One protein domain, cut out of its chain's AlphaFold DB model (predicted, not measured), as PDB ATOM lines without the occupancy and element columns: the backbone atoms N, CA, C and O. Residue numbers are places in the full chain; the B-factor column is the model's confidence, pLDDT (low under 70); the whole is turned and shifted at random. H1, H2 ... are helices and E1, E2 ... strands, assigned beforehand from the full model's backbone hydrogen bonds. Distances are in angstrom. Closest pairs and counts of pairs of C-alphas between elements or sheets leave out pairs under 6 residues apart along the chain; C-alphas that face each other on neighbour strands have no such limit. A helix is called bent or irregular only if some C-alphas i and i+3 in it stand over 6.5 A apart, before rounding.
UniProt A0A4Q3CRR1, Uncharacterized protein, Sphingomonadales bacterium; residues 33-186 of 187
ATOM      1  N   PHE A  33     192.138 189.731 183.907       63.84
ATOM      2  CA  PHE A  33     191.887 190.081 182.517       63.84
ATOM      3  C   PHE A  33     190.662 190.996 182.503       63.84
ATOM      4  O   PHE A  33     189.567 190.577 182.878       63.84
ATOM      5  N   GLU A  34     190.852 192.267 182.154       50.38
ATOM      6  CA  GLU A  34     189.748 193.214 181.990       50.38
ATOM      7  C   GLU A  34     189.419 193.336 180.504       50.38
ATOM      8  O   GLU A  34     190.172 193.909 179.721       50.38
ATOM      9  N   LEU A  35     188.274 192.784 180.120       62.47
ATOM     10  CA  LEU A  35     187.598 193.103 178.872       62.47
ATOM     11  C   LEU A  35     186.525 194.163 179.163       62.47
ATOM     12  O   LEU A  35     185.963 194.173 180.262       62.47
ATOM     13  N   PRO A  36     186.173 195.028 178.194       55.53
ATOM     14  CA  PRO A  36     185.203 196.111 178.397       55.53
ATOM     15  C   PRO A  36     183.803 195.639 178.834       55.53
ATOM     16  O   PRO A  36     183.018 196.434 179.336       55.53
ATOM     17  N   PHE A  37     183.501 194.348 178.687       68.50
ATOM     18  CA  PHE A  37     182.258 193.702 179.122       68.50
ATOM     19  C   PHE A  37     182.471 192.608 180.184       68.50
ATOM     20  O   PHE A  37     181.506 191.985 180.617       68.50
ATOM     21  N   LEU A  38     183.713 192.335 180.603       51.00
ATOM     22  CA  LEU A  38     184.015 191.225 181.507       51.00
ATOM     23  C   LEU A  38     185.273 191.511 182.335       51.00
ATOM     24  O   LEU A  38     186.386 191.511 181.813       51.00
ATOM     25  N   LYS A  39     185.107 191.705 183.646       57.91
ATOM     26  CA  LYS A  39     186.228 191.710 184.594       57.91
ATOM     27  C   LYS A  39     186.430 190.298 185.123       57.91
ATOM     28  O   LYS A  39     185.577 189.781 185.840       57.91
ATOM     29  N   PHE A  40     187.543 189.680 184.755       61.12
ATOM     30  CA  PHE A  40     187.880 188.322 185.156       61.12
ATOM     31  C   PHE A  40     189.032 188.360 186.163       61.12
ATOM     32  O   PHE A  40     190.165 188.679 185.802       61.12
ATOM     33  N   ASP A  41     188.738 188.072 187.431       62.72
ATOM     34  CA  ASP A  41     189.736 187.966 188.499       62.72
ATOM     35  C   ASP A  41     190.183 186.506 188.621       62.72
ATOM     36  O   ASP A  41     189.425 185.641 189.067       62.72
ATOM     37  N   THR A  42     191.411 186.213 188.191       60.91
ATOM     38  CA  THR A  42     191.935 184.842 188.194       60.91
ATOM     39  C   THR A  42     192.382 184.397 189.586       60.91
ATOM     40  O   THR A  42     192.568 183.202 189.812       60.91
ATOM     41  N   SER A  43     192.534 185.326 190.540       59.62
ATOM     42  CA  SER A  43     192.955 185.001 191.906       59.62
ATOM     43  C   SER A  43     191.897 184.207 192.669       59.62
ATOM     44  O   SER A  43     192.246 183.350 193.474       59.62
ATOM     45  N   ARG A  44     190.618 184.393 192.323       59.34
ATOM     46  CA  ARG A  44     189.492 183.669 192.926       59.34
ATOM     47  C   ARG A  44     189.304 182.257 192.386       59.34
ATOM     48  O   ARG A  44     188.548 181.501 192.974       59.34
ATOM     49  N   PHE A  45     189.984 181.868 191.304       61.38
ATOM     50  CA  PHE A  45     189.837 180.521 190.733       61.38
ATOM     51  C   PHE A  45     190.288 179.417 191.682       61.38
ATOM     52  O   PHE A  45     189.733 178.325 191.637       61.38
ATOM     53  N   ALA A  46     191.268 179.707 192.542       60.50
ATOM     54  CA  ALA A  46     191.708 178.776 193.575       60.50
ATOM     55  C   ALA A  46     190.655 178.577 194.682       60.50
ATOM     56  O   ALA A  46     190.653 177.530 195.322       60.50
ATOM     57  N   ASP A  47     189.759 179.552 194.865       66.31
ATOM     58  CA  ASP A  47     188.725 179.543 195.903       66.31
ATOM     59  C   ASP A  47     187.373 179.021 195.388       66.31
ATOM     60  O   ASP A  47     186.449 178.801 196.172       66.31
ATOM     61  N   LEU A  48     187.226 178.831 194.070       66.06
ATOM     62  CA  LEU A  48     186.002 178.290 193.485       66.06
ATOM     63  C   LEU A  48     185.920 176.782 193.723       66.06
ATOM     64  O   LEU A  48     186.869 176.038 193.470       66.06
ATOM     65  N   SER A  49     184.742 176.307 194.134       76.31
ATOM     66  CA  SER A  49     184.480 174.867 194.169       76.31
ATOM     67  C   SER A  49     184.540 174.279 192.755       76.31
ATOM     68  O   SER A  49     184.281 174.972 191.767       76.31
ATOM     69  N   ALA A  50     184.830 172.978 192.631       73.25
ATOM     70  CA  ALA A  50     184.867 172.297 191.330       73.25
ATOM     71  C   ALA A  50     183.564 172.488 190.525       73.25
ATOM     72  O   ALA A  50     183.603 172.642 189.307       73.25
ATOM     73  N   ILE A  51     182.423 172.561 191.221       73.69
ATOM     74  CA  ILE A  51     181.104 172.852 190.647       73.69
ATOM     75  C   ILE A  51     181.074 174.257 190.038       73.69
ATOM     76  O   ILE A  51     180.705 174.410 188.879       73.69
ATOM     77  N   GLN A  52     181.497 175.285 190.779       74.06
ATOM     78  CA  GLN A  52     181.504 176.667 190.287       74.06
ATOM     79  C   GLN A  52     182.478 176.855 189.125       74.06
ATOM     80  O   GLN A  52     182.153 177.529 188.145       74.06
ATOM     81  N   LEU A  53     183.660 176.246 189.223       75.12
ATOM     82  CA  LEU A  53     184.653 176.269 188.159       75.12
ATOM     83  C   LEU A  53     184.090 175.616 186.895       75.12
ATOM     84  O   LEU A  53     184.145 176.211 185.822       75.12
ATOM     85  N   PHE A  54     183.445 174.456 187.025       78.81
ATOM     86  CA  PHE A  54     182.760 173.817 185.911       78.81
ATOM     87  C   PHE A  54     181.652 174.693 185.333       78.81
ATOM     88  O   PHE A  54     181.673 174.970 184.137       78.81
ATOM     89  N   THR A  55     180.713 175.185 186.141       75.69
ATOM     90  CA  THR A  55     179.585 175.989 185.650       75.69
ATOM     91  C   THR A  55     180.052 177.248 184.922       75.69
ATOM     92  O   THR A  55     179.493 177.585 183.882       75.69
ATOM     93  N   ASN A  56     181.087 177.925 185.421       79.00
ATOM     94  CA  ASN A  56     181.548 179.184 184.840       79.00
ATOM     95  C   ASN A  56     182.454 178.976 183.620       79.00
ATOM     96  O   ASN A  56     182.319 179.688 182.629       79.00
ATOM     97  N   VAL A  57     183.368 178.002 183.669       78.50
ATOM     98  CA  VAL A  57     184.372 177.797 182.613       78.50
ATOM     99  C   VAL A  57     183.823 176.931 181.485       78.50
ATOM    100  O   VAL A  57     184.016 177.251 180.311       78.50
ATOM    101  N   SER A  58     183.092 175.861 181.806       73.44
ATOM    102  CA  SER A  58     182.571 174.955 180.778       73.44
ATOM    103  C   SER A  58     181.534 175.640 179.887       73.44
ATOM    104  O   SER A  58     181.500 175.360 178.699       73.44
ATOM    105  N   LYS A  59     180.759 176.609 180.400       78.88
ATOM    106  CA  LYS A  59     179.807 177.400 179.597       78.88
ATOM    107  C   LYS A  59     180.460 178.167 178.451       78.88
ATOM    108  O   LYS A  59     179.818 178.365 177.427       78.88
ATOM    109  N   VAL A  60     181.710 178.589 178.624       76.38
ATOM    110  CA  VAL A  60     182.452 179.349 177.607       76.38
ATOM    111  C   VAL A  60     183.282 178.430 176.712       76.38
ATOM    112  O   VAL A  60     183.508 178.741 175.547       76.38
ATOM    113  N   ALA A  61     183.742 177.299 177.246       76.75
ATOM    114  CA  ALA A  61     184.733 176.454 176.587       76.75
ATOM    115  C   ALA A  61     184.182 175.145 175.999       76.75
ATOM    116  O   ALA A  61     184.842 174.539 175.156       76.75
ATOM    117  N   ILE A  62     183.018 174.679 176.456       82.38
ATOM    118  CA  ILE A  62     182.371 173.446 176.003       82.38
ATOM    119  C   ILE A  62     180.904 173.758 175.708       82.38
ATOM    120  O   ILE A  62     180.077 173.916 176.611       82.38
ATOM    121  N   PHE A  63     180.585 173.850 174.420       81.50
ATOM    122  CA  PHE A  63     179.211 174.022 173.967       81.50
ATOM    123  C   PHE A  63     178.375 172.777 174.299       81.50
ATOM    124  O   PHE A  63     178.924 171.677 174.337       81.50
ATOM    125  N   PRO A  64     177.070 172.928 174.573       81.25
ATOM    126  CA  PRO A  64     176.186 171.788 174.771       81.25
ATOM    127  C   PRO A  64     176.021 170.982 173.473       81.25
ATOM    128  O   PRO A  64     175.931 171.549 172.383       81.25
ATOM    129  N   SER A  65     175.949 169.660 173.607       85.38
ATOM    130  CA  SER A  65     175.692 168.717 172.518       85.38
ATOM    131  C   SER A  65     174.212 168.702 172.133       85.38
ATOM    132  O   SER A  65     173.333 168.552 172.989       85.38
ATOM    133  N   SER A  66     173.932 168.807 170.832       83.12
ATOM    134  CA  SER A  66     172.565 168.749 170.306       83.12
ATOM    135  C   SER A  66     171.965 167.349 170.456       83.12
ATOM    136  O   SER A  66     170.783 167.223 170.775       83.12
ATOM    137  N   ALA A  67     172.768 166.289 170.323       79.19
ATOM    138  CA  ALA A  67     172.319 164.926 170.587       79.19
ATOM    139  C   ALA A  67     171.928 164.710 172.056       79.19
ATOM    140  O   ALA A  67     170.884 164.116 172.322       79.19
ATOM    141  N   ALA A  68     172.704 165.244 173.006       81.75
ATOM    142  CA  ALA A  68     172.353 165.182 174.426       81.75
ATOM    143  C   ALA A  68     171.053 165.927 174.729       81.75
ATOM    144  O   ALA A  68     170.186 165.409 175.433       81.75
ATOM    145  N   GLN A  69     170.888 167.115 174.152       84.00
ATOM    146  CA  GLN A  69     169.656 167.880 174.283       84.00
ATOM    147  C   GLN A  69     168.454 167.112 173.713       84.00
ATOM    148  O   GLN A  69     167.429 166.979 174.378       84.00
ATOM    149  N   ASN A  70     168.591 166.539 172.517       83.94
ATOM    150  CA  ASN A  70     167.544 165.723 171.906       83.94
ATOM    151  C   ASN A  70     167.216 164.486 172.749       83.94
ATOM    152  O   ASN A  70     166.046 164.126 172.869       83.94
ATOM    153  N   TRP A  71     168.215 163.844 173.352       84.06
ATOM    154  CA  TRP A  71     167.996 162.710 174.246       84.06
ATOM    155  C   TRP A  71     167.190 163.118 175.486       84.06
ATOM    156  O   TRP A  71     166.226 162.439 175.830       84.06
ATOM    157  N   LEU A  72     167.521 164.252 176.112       85.06
ATOM    158  CA  LEU A  72     166.789 164.782 177.269       85.06
ATOM    159  C   LEU A  72     165.330 165.114 176.944       85.06
ATOM    160  O   LEU A  72     164.452 164.825 177.754       85.06
ATOM    161  N   LEU A  73     165.080 165.698 175.769       85.50
ATOM    162  CA  LEU A  73     163.738 166.074 175.319       85.50
ATOM    163  C   LEU A  73     162.859 164.859 174.999       85.50
ATOM    164  O   LEU A  73     161.650 164.915 175.196       85.50
ATOM    165  N   ASN A  74     163.458 163.769 174.518       84.62
ATOM    166  CA  ASN A  74     162.740 162.583 174.044       84.62
ATOM    167  C   ASN A  74     162.842 161.380 175.003       84.62
ATOM    168  O   ASN A  74     162.531 160.253 174.609       84.62
ATOM    169  N   LYS A  75     163.317 161.579 176.241       74.56
ATOM    170  CA  LYS A  75     163.582 160.470 177.167       74.56
ATOM    171  C   LYS A  75     162.280 159.754 177.576       74.56
ATOM    172  O   LYS A  75     161.321 160.413 177.969       74.56
ATOM    173  N   PRO A  76     162.244 158.407 177.544       64.94
ATOM    174  CA  PRO A  76     161.061 157.638 177.944       64.94
ATOM    175  C   PRO A  76     160.870 157.564 179.467       64.94
ATOM    176  O   PRO A  76     159.798 157.183 179.925       64.94
ATOM    177  N   VAL A  77     161.905 157.896 180.248       76.00
ATOM    178  CA  VAL A  77     161.922 157.814 181.715       76.00
ATOM    179  C   VAL A  77     162.487 159.112 182.286       76.00
ATOM    180  O   VAL A  77     163.418 159.698 181.724       76.00
ATOM    181  N   GLU A  78     161.950 159.558 183.421       85.62
ATOM    182  CA  GLU A  78     162.494 160.696 184.159       85.62
ATOM    183  C   GLU A  78     163.914 160.395 184.659       85.62
ATOM    184  O   GLU A  78     164.131 159.666 185.622       85.62
ATOM    185  N   ALA A  79     164.908 160.958 183.969       87.00
ATOM    186  CA  ALA A  79     166.299 160.901 184.409       87.00
ATOM    187  C   ALA A  79     166.486 161.566 185.782       87.00
ATOM    188  O   ALA A  79     166.094 162.717 185.956       87.00
ATOM    189  N   THR A  80     167.141 160.886 186.724       91.62
ATOM    190  CA  THR A  80     167.576 161.498 187.989       91.62
ATOM    191  C   THR A  80     168.875 162.297 187.787       91.62
ATOM    192  O   THR A  80     169.641 161.988 186.866       91.62
ATOM    193  N   PRO A  81     169.187 163.297 188.639       93.88
ATOM    194  CA  PRO A  81     170.444 164.047 188.546       93.88
ATOM    195  C   PRO A  81     171.687 163.146 188.565       93.88
ATOM    196  O   PRO A  81     172.592 163.305 187.746       93.88
ATOM    197  N   MET A  82     171.705 162.140 189.445       93.19
ATOM    198  CA  MET A  82     172.828 161.206 189.541       93.19
ATOM    199  C   MET A  82     172.996 160.368 188.266       93.19
ATOM    200  O   MET A  82     174.122 160.141 187.825       93.19
ATOM    201  N   MET A  83     171.893 159.960 187.628       90.81
ATOM    202  CA  MET A  83     171.943 159.230 186.358       90.81
ATOM    203  C   MET A  83     172.584 160.076 185.252       90.81
ATOM    204  O   MET A  83     173.441 159.579 184.525       90.81
ATOM    205  N   LEU A  84     172.229 161.361 185.152       92.44
ATOM    206  CA  LEU A  84     172.813 162.279 184.168       92.44
ATOM    207  C   LEU A  84     174.318 162.475 184.384       92.44
ATOM    208  O   LEU A  84     175.090 162.416 183.427       92.44
ATOM    209  N   ILE A  85     174.748 162.654 185.635       94.12
ATOM    210  CA  ILE A  85     176.172 162.779 185.975       94.12
ATOM    211  C   ILE A  85     176.932 161.488 185.657       94.12
ATOM    212  O   ILE A  85     178.019 161.542 185.083       94.12
ATOM    213  N   HIS A  86     176.356 160.331 185.984       92.88
ATOM    214  CA  HIS A  86     176.972 159.038 185.706       92.88
ATOM    215  C   HIS A  86     177.144 158.794 184.207       92.88
ATOM    216  O   HIS A  86     178.251 158.503 183.757       92.88
ATOM    217  N   VAL A  87     176.083 158.998 183.425       89.81
ATOM    218  CA  VAL A  87     176.142 158.867 181.965       89.81
ATOM    219  C   VAL A  87     177.134 159.870 181.378       89.81
ATOM    220  O   VAL A  87     177.981 159.488 180.577       89.81
ATOM    221  N   GLY A  88     177.095 161.132 181.811       93.19
ATOM    222  CA  GLY A  88     178.039 162.149 181.350       93.19
ATOM    223  C   GLY A  88     179.498 161.760 181.610       93.19
ATOM    224  O   GLY A  88     180.337 161.888 180.723       93.19
ATOM    225  N   TRP A  89     179.815 161.231 182.793       96.00
ATOM    226  CA  TRP A  89     181.173 160.772 183.087       96.00
ATOM    227  C   TRP A  89     181.576 159.565 182.237       96.00
ATOM    228  O   TRP A  89     182.673 159.557 181.682       96.00
ATOM    229  N   HIS A  90     180.673 158.598 182.057       92.81
ATOM    230  CA  HIS A  90     180.923 157.416 181.230       92.81
ATOM    231  C   HIS A  90     181.292 157.786 179.788       92.81
ATOM    232  O   HIS A  90     182.249 157.247 179.242       92.81
ATOM    233  N   ILE A  91     180.605 158.770 179.201       90.75
ATOM    234  CA  ILE A  91     180.904 159.275 177.852       90.75
ATOM    235  C   ILE A  91     182.347 159.797 177.756       90.75
ATOM    236  O   ILE A  91     183.052 159.520 176.783       90.75
ATOM    237  N   VAL A  92     182.805 160.539 178.769       94.56
ATOM    238  CA  VAL A  92     184.181 161.056 178.823       94.56
ATOM    239  C   VAL A  92     185.185 159.914 179.004       94.56
ATOM    240  O   VAL A  92     186.218 159.906 178.334       94.56
ATOM    241  N   CYS A  93     184.880 158.937 179.864       95.00
ATOM    242  CA  CYS A  93     185.713 157.748 180.051       95.00
ATOM    243  C   CYS A  93     185.868 156.945 178.763       95.00
ATOM    244  O   CYS A  93     186.995 156.624 178.405       95.00
ATOM    245  N   ASP A  94     184.776 156.658 178.057       90.88
ATOM    246  CA  ASP A  94     184.800 155.878 176.817       90.88
ATOM    247  C   ASP A  94     185.642 156.567 175.748       90.88
ATOM    248  O   ASP A  94     186.492 155.938 175.116       90.88
ATOM    249  N   ALA A  95     185.456 157.880 175.580       92.00
ATOM    250  CA  ALA A  95     186.257 158.664 174.652       92.00
ATOM    251  C   ALA A  95     187.746 158.625 175.031       92.00
ATOM    252  O   ALA A  95     188.602 158.436 174.167       92.00
ATOM    253  N   PHE A  96     188.080 158.751 176.316       94.94
ATOM    254  CA  PHE A  96     189.465 158.676 176.772       94.94
ATOM    255  C   PHE A  96     190.063 157.271 176.577       94.94
ATOM    256  O   PHE A  96     191.133 157.140 175.990       94.94
ATOM    257  N   VAL A  97     189.362 156.210 176.987       93.88
ATOM    258  CA  VAL A  97     189.802 154.811 176.844       93.88
ATOM    259  C   VAL A  97     189.980 154.442 175.375       93.88
ATOM    260  O   VAL A  97     190.976 153.815 175.026       93.88
ATOM    261  N   LYS A  98     189.073 154.864 174.489       89.31
ATOM    262  CA  LYS A  98     189.196 154.603 173.049       89.31
ATOM    263  C   LYS A  98     190.463 155.227 172.460       89.31
ATOM    264  O   LYS A  98     191.105 154.614 171.612       89.31
ATOM    265  N   ASN A  99     190.834 156.424 172.913       91.50
ATOM    266  CA  ASN A  99     192.008 157.125 172.401       91.50
ATOM    267  C   ASN A  99     193.313 156.660 173.059       91.50
ATOM    268  O   ASN A  99     194.308 156.491 172.357       91.50
ATOM    269  N   PHE A 100     193.334 156.418 174.370       94.12
ATOM    270  CA  PHE A 100     194.571 156.194 175.134       94.12
ATOM    271  C   PHE A 100     194.711 154.775 175.705       94.12
ATOM    272  O   PHE A 100     195.765 154.424 176.226       94.12
ATOM    273  N   GLY A 101     193.683 153.930 175.595       94.25
ATOM    274  CA  GLY A 101     193.696 152.539 176.067       94.25
ATOM    275  C   GLY A 101     193.694 152.382 177.590       94.25
ATOM    276  O   GLY A 101     193.941 151.290 178.093       94.25
ATOM    277  N   GLN A 102     193.449 153.463 178.335       96.31
ATOM    278  CA  GLN A 102     193.528 153.509 179.795       96.31
ATOM    279  C   GLN A 102     192.367 154.317 180.371       96.31
ATOM    280  O   GLN A 102     191.795 155.154 179.683       96.31
ATOM    281  N   TYR A 103     192.020 154.095 181.639       97.12
ATOM    282  CA  TYR A 103     191.005 154.897 182.332       97.12
ATOM    283  C   TYR A 103     191.544 156.306 182.664       97.12
ATOM    284  O   TYR A 103     192.732 156.415 182.979       97.12
ATOM    285  N   PRO A 104     190.727 157.381 182.649       96.81
ATOM    286  CA  PRO A 104     191.187 158.750 182.923       96.81
ATOM    287  C   PRO A 104     191.471 159.017 184.417       96.81
ATOM    288  O   PRO A 104     190.766 159.785 185.074       96.81
ATOM    289  N   SER A 105     192.511 158.392 184.973       96.94
ATOM    290  CA  SER A 105     193.080 158.771 186.275       96.94
ATOM    291  C   SER A 105     193.882 160.074 186.161       96.94
ATOM    292  O   SER A 105     194.271 160.474 185.065       96.94
ATOM    293  N   GLU A 106     194.171 160.738 187.286       96.81
ATOM    294  CA  GLU A 106     195.005 161.949 187.264       96.81
ATOM    295  C   GLU A 106     196.383 161.684 186.648       96.81
ATOM    296  O   GLU A 106     196.824 162.440 185.787       96.81
ATOM    297  N   GLU A 107     197.014 160.568 187.013       97.69
ATOM    298  CA  GLU A 107     198.288 160.128 186.441       97.69
ATOM    299  C   GLU A 107     198.198 159.930 184.921       97.69
ATOM    300  O   GLU A 107     198.994 160.507 184.178       97.69
ATOM    301  N   ASN A 108     197.186 159.197 184.446       97.75
ATOM    302  CA  ASN A 108     197.027 158.888 183.023       97.75
ATOM    303  C   ASN A 108     196.711 160.148 182.205       97.75
ATOM    304  O   ASN A 108     197.228 160.334 181.104       97.75
ATOM    305  N   VAL A 109     195.896 161.060 182.744       97.38
ATOM    306  CA  VAL A 109     195.600 162.343 182.093       97.38
ATOM    307  C   VAL A 109     196.856 163.211 181.996       97.38
ATOM    308  O   VAL A 109     197.093 163.823 180.955       97.38
ATOM    309  N   GLN A 110     197.688 163.255 183.042       96.75
ATOM    310  CA  GLN A 110     198.949 164.002 183.003       96.75
ATOM    311  C   GLN A 110     199.960 163.375 182.036       96.75
ATOM    312  O   GLN A 110     200.642 164.111 181.323       96.75
ATOM    313  N   ALA A 111     200.018 162.043 181.953       97.38
ATOM    314  CA  ALA A 111     200.882 161.335 181.010       97.38
ATOM    315  C   ALA A 111     200.581 161.704 179.545       97.38
ATOM    316  O   ALA A 111     201.504 161.815 178.739       97.38
ATOM    317  N   HIS A 112     199.314 161.982 179.220       96.31
ATOM    318  CA  HIS A 112     198.864 162.356 177.873       96.31
ATOM    319  C   HIS A 112     198.587 163.856 177.691       96.31
ATOM    320  O   HIS A 112     198.005 164.263 176.685       96.31
ATOM    321  N   VAL A 113     199.020 164.725 178.615       95.25
ATOM    322  CA  VAL A 113     198.697 166.169 178.573       95.25
ATOM    323  C   VAL A 113     199.159 166.860 177.284       95.25
ATOM    324  O   VAL A 113     198.525 167.813 176.828       95.25
ATOM    325  N   HIS A 114     200.252 166.378 176.685       93.50
ATOM    326  CA  HIS A 114     200.794 166.910 175.435       93.50
ATOM    327  C   HIS A 114     199.904 166.606 174.223       93.50
ATOM    328  O   HIS A 114     199.776 167.463 173.354       93.50
ATOM    329  N   GLU A 115     199.270 165.432 174.188       94.00
ATOM    330  CA  GLU A 115     198.339 165.018 173.128       94.00
ATOM    331  C   GLU A 115     196.949 165.633 173.343       94.00
ATOM    332  O   GLU A 115     196.313 166.118 172.412       94.00
ATOM    333  N   LEU A 116     196.492 165.669 174.598       92.75
ATOM    334  CA  LEU A 116     195.193 166.220 174.981       92.75
ATOM    335  C   LEU A 116     195.124 167.739 174.794       92.75
ATOM    336  O   LEU A 116     194.069 168.281 174.471       92.75
ATOM    337  N   GLY A 117     196.225 168.435 175.070       93.00
ATOM    338  CA  GLY A 117     196.219 169.862 175.363       93.00
ATOM    339  C   GLY A 117     195.793 170.141 176.808       93.00
ATOM    340  O   GLY A 117     194.892 169.506 177.365       93.00
ATOM    341  N   SER A 118     196.428 171.141 177.425       90.25
ATOM    342  CA  SER A 118     196.257 171.452 178.853       90.25
ATOM    343  C   SER A 118     194.805 171.723 179.254       90.25
ATOM    344  O   SER A 118     194.382 171.310 180.330       90.25
ATOM    345  N   GLN A 119     194.031 172.374 178.383       90.62
ATOM    346  CA  GLN A 119     192.631 172.694 178.649       90.62
ATOM    347  C   GLN A 119     191.745 171.435 178.701       90.62
ATOM    348  O   GLN A 119     190.912 171.310 179.596       90.62
ATOM    349  N   ASN A 120     191.918 170.492 177.769       94.25
ATOM    350  CA  ASN A 120     191.150 169.240 177.768       94.25
ATOM    351  C   ASN A 120     191.495 168.385 178.987       94.25
ATOM    352  O   ASN A 120     190.595 167.849 179.630       94.25
ATOM    353  N   ALA A 121     192.786 168.303 179.326       94.94
ATOM    354  CA  ALA A 121     193.246 167.608 180.520       94.94
ATOM    355  C   ALA A 121     192.579 168.173 181.785       94.94
ATOM    356  O   ALA A 121     192.030 167.421 182.587       94.94
ATOM    357  N   GLU A 122     192.539 169.500 181.936       92.44
ATOM    358  CA  GLU A 122     191.878 170.150 183.072       92.44
ATOM    359  C   GLU A 122     190.369 169.868 183.121       92.44
ATOM    360  O   GLU A 122     189.823 169.615 184.200       92.44
ATOM    361  N   PHE A 123     189.690 169.830 181.968       94.56
ATOM    362  CA  PHE A 123     188.278 169.449 181.923       94.56
ATOM    363  C   PHE A 123     188.051 168.003 182.339       94.56
ATOM    364  O   PHE A 123     187.194 167.776 183.186       94.56
ATOM    365  N   ILE A 124     188.823 167.040 181.830       95.75
ATOM    366  CA  ILE A 124     188.684 165.630 182.230       95.75
ATOM    367  C   ILE A 124     188.816 165.490 183.751       95.75
ATOM    368  O   ILE A 124     187.965 164.875 184.392       95.75
ATOM    369  N   LEU A 125     189.833 166.122 184.346       95.75
ATOM    370  CA  LEU A 125     190.038 166.097 185.798       95.75
ATOM    371  C   LEU A 125     188.892 166.774 186.558       95.75
ATOM    372  O   LEU A 125     188.522 166.332 187.644       95.75
ATOM    373  N   THR A 126     188.316 167.838 186.001       93.38
ATOM    374  CA  THR A 126     187.159 168.521 186.592       93.38
ATOM    375  C   THR A 126     185.912 167.637 186.560       93.38
ATOM    376  O   THR A 126     185.234 167.519 187.580       93.38
ATOM    377  N   PHE A 127     185.643 166.962 185.437       95.38
ATOM    378  CA  PHE A 127     184.567 165.973 185.321       95.38
ATOM    379  C   PHE A 127     184.753 164.839 186.344       95.38
ATOM    380  O   PHE A 127     183.838 164.556 187.115       95.38
ATOM    381  N   ALA A 128     185.960 164.274 186.448       95.38
ATOM    382  CA  ALA A 128     186.276 163.224 187.418       95.38
ATOM    383  C   ALA A 128     186.002 163.660 188.870       95.38
ATOM    384  O   ALA A 128     185.382 162.929 189.645       95.38
ATOM    385  N   LYS A 129     186.426 164.877 189.241       93.25
ATOM    386  CA  LYS A 129     186.213 165.441 190.584       93.25
ATOM    387  C   LYS A 129     184.734 165.654 190.895       93.25
ATOM    388  O   LYS A 129     184.301 165.347 192.003       93.25
ATOM    389  N   ILE A 130     183.960 166.159 189.932       92.75
ATOM    390  CA  ILE A 130     182.509 166.333 190.086       92.75
ATOM    391  C   ILE A 130     181.828 164.983 190.258       92.75
ATOM    392  O   ILE A 130     181.021 164.839 191.167       92.75
ATOM    393  N   TYR A 131     182.174 163.996 189.432       94.75
ATOM    394  CA  TYR A 131     181.622 162.651 189.538       94.75
ATOM    395  C   TYR A 131     181.900 162.024 190.915       94.75
ATOM    396  O   TYR A 131     180.982 161.523 191.563       94.75
ATOM    397  N   ALA A 132     183.137 162.124 191.411       92.00
ATOM    398  CA  ALA A 132     183.508 161.625 192.736       92.00
ATOM    399  C   ALA A 132     182.743 162.332 193.874       92.00
ATOM    400  O   ALA A 132     182.263 161.677 194.801       92.00
ATOM    401  N   ALA A 133     182.587 163.658 193.792       90.06
ATOM    402  CA  ALA A 133     181.812 164.428 194.765       90.06
ATOM    403  C   ALA A 133     180.311 164.090 194.708       90.06
ATOM    404  O   ALA A 133     179.673 163.935 195.747       90.06
ATOM    405  N   ALA A 134     179.764 163.916 193.502       92.00
ATOM    406  CA  ALA A 134     178.364 163.586 193.265       92.00
ATOM    407  C   ALA A 134     177.963 162.239 193.878       92.00
ATOM    408  O   ALA A 134     176.898 162.143 194.477       92.00
ATOM    409  N   ILE A 135     178.833 161.223 193.809       88.56
ATOM    410  CA  ILE A 135     178.592 159.920 194.455       88.56
ATOM    411  C   ILE A 135     178.382 160.074 195.969       88.56
ATOM    412  O   ILE A 135     177.575 159.355 196.553       88.56
ATOM    413  N   SER A 136     179.090 161.011 196.602       86.25
ATOM    414  CA  SER A 136     179.030 161.211 198.056       86.25
ATOM    415  C   SER A 136     177.825 162.050 198.503       86.25
ATOM    416  O   SER A 136     177.431 161.973 199.662       86.25
ATOM    417  N   HIS A 137     177.244 162.841 197.595       89.94
ATOM    418  CA  HIS A 137     176.203 163.838 197.885       89.94
ATOM    419  C   HIS A 137     175.050 163.778 196.874       89.94
ATOM    420  O   HIS A 137     174.564 164.810 196.419       89.94
ATOM    421  N   ALA A 138     174.630 162.572 196.482       82.88
ATOM    422  CA  ALA A 138     173.704 162.373 195.364       82.88
ATOM    423  C   ALA A 138     172.354 163.106 195.521       82.88
ATOM    424  O   ALA A 138     171.765 163.513 194.520       82.88
ATOM    425  N   GLU A 139     171.880 163.292 196.756       86.12
ATOM    426  CA  GLU A 139     170.602 163.950 197.069       86.12
ATOM    427  C   GLU A 139     170.651 165.481 196.915       86.12
ATOM    428  O   GLU A 139     169.632 166.104 196.628       86.12
ATOM    429  N   ASP A 140     171.837 166.088 197.026       90.94
ATOM    430  CA  ASP A 140     172.019 167.546 197.029       90.94
ATOM    431  C   ASP A 140     172.237 168.134 195.625       90.94
ATOM    432  O   ASP A 140     172.464 169.336 195.466       90.94
ATOM    433  N   ILE A 141     172.210 167.296 194.586       91.25
ATOM    434  CA  ILE A 141     172.598 167.685 193.230       91.25
ATOM    435  C   ILE A 141     171.415 168.338 192.510       91.25
ATOM    436  O   ILE A 141     170.444 167.650 192.173       91.25
ATOM    437  N   PRO A 142     171.495 169.636 192.162       94.31
ATOM    438  CA  PRO A 142     170.440 170.279 191.395       94.31
ATOM    439  C   PRO A 142     170.323 169.638 190.011       94.31
ATOM    440  O   PRO A 142     171.322 169.475 189.305       94.31
ATOM    441  N   TYR A 143     169.098 169.335 189.581       93.19
ATOM    442  CA  TYR A 143     168.855 168.737 188.265       93.19
ATOM    443  C   TYR A 143     169.452 169.572 187.122       93.19
ATOM    444  O   TYR A 143     170.093 169.022 186.233       93.19
ATOM    445  N   SER A 144     169.324 170.901 187.182       93.69
ATOM    446  CA  SER A 144     169.878 171.819 186.178       93.69
ATOM    447  C   SER A 144     171.401 171.730 186.050       93.69
ATOM    448  O   SER A 144     171.937 171.845 184.952       93.69
ATOM    449  N   PHE A 145     172.112 171.486 187.156       94.00
ATOM    450  CA  PHE A 145     173.554 171.257 187.124       94.00
ATOM    451  C   PHE A 145     173.887 169.925 186.447       94.00
ATOM    452  O   PHE A 145     174.780 169.869 185.604       94.00
ATOM    453  N   ALA A 146     173.162 168.862 186.796       94.12
ATOM    454  CA  ALA A 146     173.364 167.541 186.212       94.12
ATOM    455  C   ALA A 146     173.054 167.518 184.704       94.12
ATOM    456  O   ALA A 146     173.770 166.884 183.931       94.12
ATOM    457  N   GLU A 147     172.031 168.259 184.281       93.62
ATOM    458  CA  GLU A 147     171.692 168.489 182.879       93.62
ATOM    459  C   GLU A 147     172.826 169.211 182.142       93.62
ATOM    460  O   GLU A 147     173.304 168.732 181.114       93.62
ATOM    461  N   ASP A 148     173.321 170.315 182.707       92.00
ATOM    462  CA  ASP A 148     174.462 171.061 182.179       92.00
ATOM    463  C   ASP A 148     175.719 170.174 182.060       92.00
ATOM    464  O   ASP A 148     176.452 170.249 181.066       92.00
ATOM    465  N   TYR A 149     175.974 169.333 183.061       93.88
ATOM    466  CA  TYR A 149     177.085 168.388 183.077       93.88
ATOM    467  C   TYR A 149     176.974 167.367 181.942       93.88
ATOM    468  O   TYR A 149     177.895 167.209 181.138       93.88
ATOM    469  N   PHE A 150     175.814 166.724 181.838       94.25
ATOM    470  CA  PHE A 150     175.524 165.729 180.816       94.25
ATOM    471  C   PHE A 150     175.574 166.314 179.400       94.25
ATOM    472  O   PHE A 150     176.216 165.731 178.531       94.25
ATOM    473  N   MET A 151     174.983 167.489 179.159       91.75
ATOM    474  CA  MET A 151     174.973 168.110 177.828       91.75
ATOM    475  C   MET A 151     176.374 168.440 177.304       91.75
ATOM    476  O   MET A 151     176.573 168.487 176.094       91.75
ATOM    477  N   ARG A 152     177.353 168.668 178.184       93.06
ATOM    478  CA  ARG A 152     178.730 169.024 177.802       93.06
ATOM    479  C   ARG A 152     179.653 167.818 177.648       93.06
ATOM    480  O   ARG A 152     180.679 167.928 176.978       93.06
ATOM    481  N   ALA A 153     179.299 166.675 178.234       93.12
ATOM    482  CA  ALA A 153     180.113 165.465 178.168       93.12
ATOM    483  C   ALA A 153     180.395 164.987 176.726       93.12
ATOM    484  O   ALA A 153     181.570 164.766 176.418       93.12
ATOM    485  N   PRO A 154     179.407 164.885 175.807       90.62
ATOM    486  CA  PRO A 154     179.680 164.446 174.437       90.62
ATOM    487  C   PRO A 154     180.609 165.392 173.688       90.62
ATOM    488  O   PRO A 154     181.511 164.941 172.992       90.62
ATOM    489  N   SER A 155     180.451 166.704 173.872       89.69
ATOM    490  CA  SER A 155     181.304 167.697 173.217       89.69
ATOM    491  C   SER A 155     182.755 167.616 173.694       89.69
ATOM    492  O   SER A 155     183.671 167.786 172.890       89.69
ATOM    493  N   LEU A 156     182.992 167.296 174.973       92.12
ATOM    494  CA  LEU A 156     184.333 166.943 175.442       92.12
ATOM    495  C   LEU A 156     184.810 165.634 174.799       92.12
ATOM    496  O   LEU A 156     185.923 165.597 174.286       92.12
ATOM    497  N   GLY A 157     183.969 164.597 174.752       91.06
ATOM    498  CA  GLY A 157     184.293 163.322 174.105       91.06
ATOM    499  C   GLY A 157     184.727 163.471 172.640       91.06
ATOM    500  O   GLY A 157     185.752 162.920 172.246       91.06
ATOM    501  N   VAL A 158     184.022 164.290 171.854       87.94
ATOM    502  CA  VAL A 158     184.382 164.610 170.459       87.94
ATOM    503  C   VAL A 158     185.758 165.275 170.377       87.94
ATOM    504  O   VAL A 158     186.577 164.885 169.545       87.94
ATOM    505  N   ARG A 159     186.056 166.232 171.268       90.62
ATOM    506  CA  ARG A 159     187.377 166.887 171.326       90.62
ATOM    507  C   ARG A 159     188.505 165.898 171.623       90.62
ATOM    508  O   ARG A 159     189.600 166.069 171.098       90.62
ATOM    509  N   LEU A 160     188.252 164.877 172.443       89.94
ATOM    510  CA  LEU A 160     189.237 163.828 172.726       89.94
ATOM    511  C   LEU A 160     189.492 162.958 171.493       89.94
ATOM    512  O   LEU A 160     190.644 162.663 171.192       89.94
ATOM    513  N   SER A 161     188.450 162.619 170.735       83.12
ATOM    514  CA  SER A 161     188.572 161.817 169.510       83.12
ATOM    515  C   SER A 161     189.278 162.534 168.359       83.12
ATOM    516  O   SER A 161     189.915 161.881 167.545       83.12
ATOM    517  N   GLN A 162     189.225 163.867 168.307       79.69
ATOM    518  CA  GLN A 162     189.940 164.664 167.300       79.69
ATOM    519  C   GLN A 162     191.450 164.782 167.560       79.69
ATOM    520  O   GLN A 162     192.183 165.235 166.687       79.69
ATOM    521  N   SER A 163     191.929 164.412 168.754       67.94
ATOM    522  CA  SER A 163     193.352 164.546 169.108       67.94
ATOM    523  C   SER A 163     194.266 163.564 168.371       67.94
ATOM    524  O   SER A 163     195.472 163.794 168.278       67.94
ATOM    525  N   LYS A 164     193.704 162.492 167.804       63.72
ATOM    526  CA  LYS A 164     194.432 161.556 166.955       63.72
ATOM    527  C   LYS A 164     193.987 161.738 165.511       63.72
ATOM    528  O   LYS A 164     192.810 161.591 165.213       63.72
ATOM    529  N   ASP A 165     194.955 161.929 164.616       58.25
ATOM    530  CA  ASP A 165     194.837 161.889 163.141       58.25
ATOM    531  C   ASP A 165     194.412 160.497 162.608       58.25
ATOM    532  O   ASP A 165     194.649 160.111 161.463       58.25
ATOM    533  N   VAL A 166     193.818 159.680 163.474       50.97
ATOM    534  CA  VAL A 166     193.184 158.433 163.106       50.97
ATOM    535  C   VAL A 166     191.885 158.837 162.431       50.97
ATOM    536  O   VAL A 166     191.044 159.493 163.041       50.97
ATOM    537  N   MET A 167     191.736 158.434 161.171       42.88
ATOM    538  CA  MET A 167     190.469 158.387 160.443       42.88
ATOM    539  C   MET A 167     189.511 157.455 161.202       42.88
ATOM    540  O   MET A 167     189.282 156.312 160.814       42.88
ATOM    541  N   VAL A 168     189.030 157.896 162.363       50.88
ATOM    542  CA  VAL A 168     187.945 157.250 163.078       50.88
ATOM    543  C   VAL A 168     186.730 157.591 162.245       50.88
ATOM    544  O   VAL A 168     186.252 158.722 162.299       50.88
ATOM    545  N   GLU A 169     186.299 156.635 161.423       49.28
ATOM    546  CA  GLU A 169     184.984 156.665 160.795       49.28
ATOM    547  C   GLU A 169     183.970 157.047 161.876       49.28
ATOM    548  O   GLU A 169     183.757 156.314 162.840       49.28
ATOM    549  N   ASP A 170     183.487 158.283 161.757       50.84
ATOM    550  CA  ASP A 170     182.345 158.871 162.431       50.84
ATOM    551  C   ASP A 170     182.081 158.362 163.854       50.84
ATOM    552  O   ASP A 170     181.102 157.666 164.126       50.84
ATOM    553  N   PHE A 171     182.880 158.853 164.811       53.28
ATOM    554  CA  PHE A 171     182.422 158.987 166.198       53.28
ATOM    555  C   PHE A 171     181.320 160.057 166.252       53.28
ATOM    556  O   PHE A 171     181.497 161.170 166.749       53.28
ATOM    557  N   THR A 172     180.185 159.742 165.637       60.84
ATOM    558  CA  THR A 172     179.008 160.591 165.631       60.84
ATOM    559  C   THR A 172     178.404 160.549 167.020       60.84
ATOM    560  O   THR A 172     178.383 159.506 167.677       60.84
ATOM    561  N   GLU A 173     177.877 161.683 167.484       58.62
ATOM    562  CA  GLU A 173     177.171 161.757 168.769       58.62
ATOM    563  C   GLU A 173     176.103 160.642 168.902       58.62
ATOM    564  O   GLU A 173     175.817 160.165 169.997       58.62
ATOM    565  N   LEU A 174     175.580 160.154 167.772       58.03
ATOM    566  CA  LEU A 174     174.650 159.031 167.650       58.03
ATOM    567  C   LEU A 174     175.170 157.690 168.201       58.03
ATOM    568  O   LEU A 174     174.382 156.960 168.804       58.03
ATOM    569  N   GLU A 175     176.451 157.339 168.035       63.84
ATOM    570  CA  GLU A 175     176.985 156.063 168.547       63.84
ATOM    571  C   GLU A 175     177.041 156.045 170.077       63.84
ATOM    572  O   GLU A 175     176.636 155.067 170.709       63.84
ATOM    573  N   ILE A 176     177.453 157.168 170.668       62.81
ATOM    574  CA  ILE A 176     177.498 157.372 172.120       62.81
ATOM    575  C   ILE A 176     176.095 157.166 172.715       62.81
ATOM    576  O   ILE A 176     175.918 156.469 173.715       62.81
ATOM    577  N   PHE A 177     175.064 157.694 172.052       63.00
ATOM    578  CA  PHE A 177     173.678 157.551 172.497       63.00
ATOM    579  C   PHE A 177     173.067 156.170 172.246       63.00
ATOM    580  O   PHE A 177     172.164 155.750 172.983       63.00
ATOM    581  N   LYS A 178     173.566 155.416 171.264       66.12
ATOM    582  CA  LYS A 178     173.154 154.025 171.041       66.12
ATOM    583  C   LYS A 178     173.549 153.128 172.218       66.12
ATOM    584  O   LYS A 178     172.755 152.287 172.626       66.12
ATOM    585  N   ILE A 179     174.717 153.359 172.816       59.12
ATOM    586  CA  ILE A 179     175.185 152.619 173.999       59.12
ATOM    587  C   ILE A 179     174.321 152.959 175.221       59.12
ATOM    588  O   ILE A 179     173.775 152.061 175.859       59.12
ATOM    589  N   VAL A 180     174.090 154.250 175.481       60.19
ATOM    590  CA  VAL A 180     173.252 154.710 176.607       60.19
ATOM    591  C   VAL A 180     171.822 154.162 176.512       60.19
ATOM    592  O   VAL A 180     171.258 153.695 177.501       60.19
ATOM    593  N   SER A 181     171.228 154.177 175.317       62.16
ATOM    594  CA  SER A 181     169.868 153.661 175.103       62.16
ATOM    595  C   SER A 181     169.761 152.133 175.204       62.16
ATOM    596  O   SER A 181     168.690 151.634 175.551       62.16
ATOM    597  N   MET A 182     170.844 151.391 174.949       63.22
ATOM    598  CA  MET A 182     170.892 149.939 175.160       63.22
ATOM    599  C   MET A 182     171.004 149.574 176.645       63.22
ATOM    600  O   MET A 182     170.279 148.688 177.095       63.22
ATOM    601  N   SER A 183     171.828 150.283 177.421       52.28
ATOM    602  CA  SER A 183     171.999 150.025 178.859       52.28
ATOM    603  C   SER A 183     170.738 150.310 179.680       52.28
ATOM    604  O   SER A 183     170.460 149.588 180.630       52.28
ATOM    605  N   ILE A 184     169.935 151.307 179.291       56.84
ATOM    606  CA  ILE A 184     168.675 151.646 179.983       56.84
ATOM    607  C   ILE A 184     167.564 150.620 179.707       56.84
ATOM    608  O   ILE A 184     166.682 150.446 180.534       56.84
ATOM    609  N   ARG A 185     167.584 149.923 178.563       57.06
ATOM    610  CA  ARG A 185     166.572 148.893 178.246       57.06
ATOM    611  C   ARG A 185     166.835 147.542 178.915       57.06
ATOM    612  O   ARG A 185     165.967 146.678 178.853       57.06
ATOM    613  N   ALA A 186     168.031 147.338 179.462       53.72
ATOM    614  CA  ALA A 186     168.467 146.058 180.014       53.72
ATOM    615  C   ALA A 186     168.333 145.957 181.547       53.72
ATOM    616  O   ALA A 186     168.541 144.868 182.083       53.72
TER     617      ALA A 186
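What this domain is: This is residues 33 to 186 of the 187 residues of an uncharacterized protein of Sphingomonadales bacterium (UniProt A0A4Q3CRR1). Three long helices make the core: H4 and the bent helix H8 run side by side the same way, and H7 packs across H4 at a steep tilt, running opposite ways. Shorter helices pack round this core: H2 on H7, H3 on the first arm of H8, H5 on H7 where H7 begins, and H9 on H3 with residues 173 to 177, while residues 34 to 40, in and around the small hairpin E1 and E2, stick out at one end of the longest axis. The printed part has 154 residues with two named strands and nine named helices, in the order E1, E2, H1 to H9; the sheet has the order E1 - E2, antiparallel. The class is mostly helix, and the helix packing is part aligned, part crossed. The whole is compact, with a radius of gyration of the C-alphas of 15.9 A and spans of 49 by 39 by 32 A.

Where its parts are: E1 is residues 33 to 35, from C-alpha 33 at (191.887, 190.081, 182.517), and E2 is residues 38 to 41. H1, residues 42 to 46, is irregular, but only just: C-alphas 43 and 46 are 6.6 A apart. H2 is residues 50 to 61, 15.3 A long, and H3 is residues 66 to 73, 10.5 A. H4, residues 81 to 100, is the longest helix at 28.7 A and begins with C-alpha 81 at (170.444, 164.047, 188.546). H5 is residues 106 to 111, H6 residues 113 to 116, and H7 residues 118 to 136, 27.8 A long. H8, residues 143 to 161, was assigned as one helix by its hydrogen bonds but is bent: C-alphas 151 and 154 are 6.9 A apart. Its arms are H8a, residues 143 to 151, 12.1 A, and H8b, residues 154 to 161, 10.5 A, at a shallow tilt of 29 degrees. H9, residues 173 to 185, is 19.2 A long and ends with C-alpha 185 at (166.572, 148.893, 178.246).

How they stand to each other: H8, taken whole, is the hub, touching 5 other helices. H4 touches H8a with residues 81 to 89 alone, closest at the C-alphas of Gly 88 and Phe 150, 4.4 A. H4 touches H8b at a shallow tilt of 10 degrees, the same way, with the C-alphas of Ala 95 and Gly 157 closest, 5.1 A. H7 touches H4 at a steep tilt of 39 degrees, opposite ways, closest at the C-alphas of Ile 85 and Tyr 131, 6.5 A. H3 touches H8a, with the C-alphas of Ala 68 and Met 151 closest, 5.2 A. H9 touches H3 with residues 173 to 177 alone, closest at the C-alphas of Ala 67 and Glu 173, 6.1 A. H5 touches H7, with the C-alphas of Val 109 and Ala 121 closest, 6.0 A. H6 is close to H7 but not clearly touching; its Val 113 and Ala 121 of H7 have the closest C-alphas, 6.0 A. H2 touches H7 with residues 50 to 54 alone, closest at the C-alphas of Ala 50 and Thr 126, 6.5 A. H1 is close to H2 but not clearly touching, with the C-alphas of Phe 45 and Leu 53 closest, 7.2 A. In the hairpin E1 and E2, N 33 and O 40 are 2.9 A apart and N 35 and O 38 are 2.8 A apart, within hydrogen-bond range. Every O i to N i+4 pair is within hydrogen-bond range in H3, H4, H5, H8a and H8b; the counts are 6 of 8 in H2, 14 of 15 in H7, 8 of 9 in H9 and 0 of 1 in H1, where 1 of 2 O i to N i+3 pairs is within range, and H6 is too short for an i+4 pair.

The domain as a whole: The two C-alphas farthest apart, those of Pro 36 and Ala 186, are 52.8 A apart. The printed part has no cut. The link from H8 to H9, 11 residues, is long. The mean pLDDT of the printed part is 81.2, and it is under 70 at residues 33 to 48, residue 76 and residues 163 to 186.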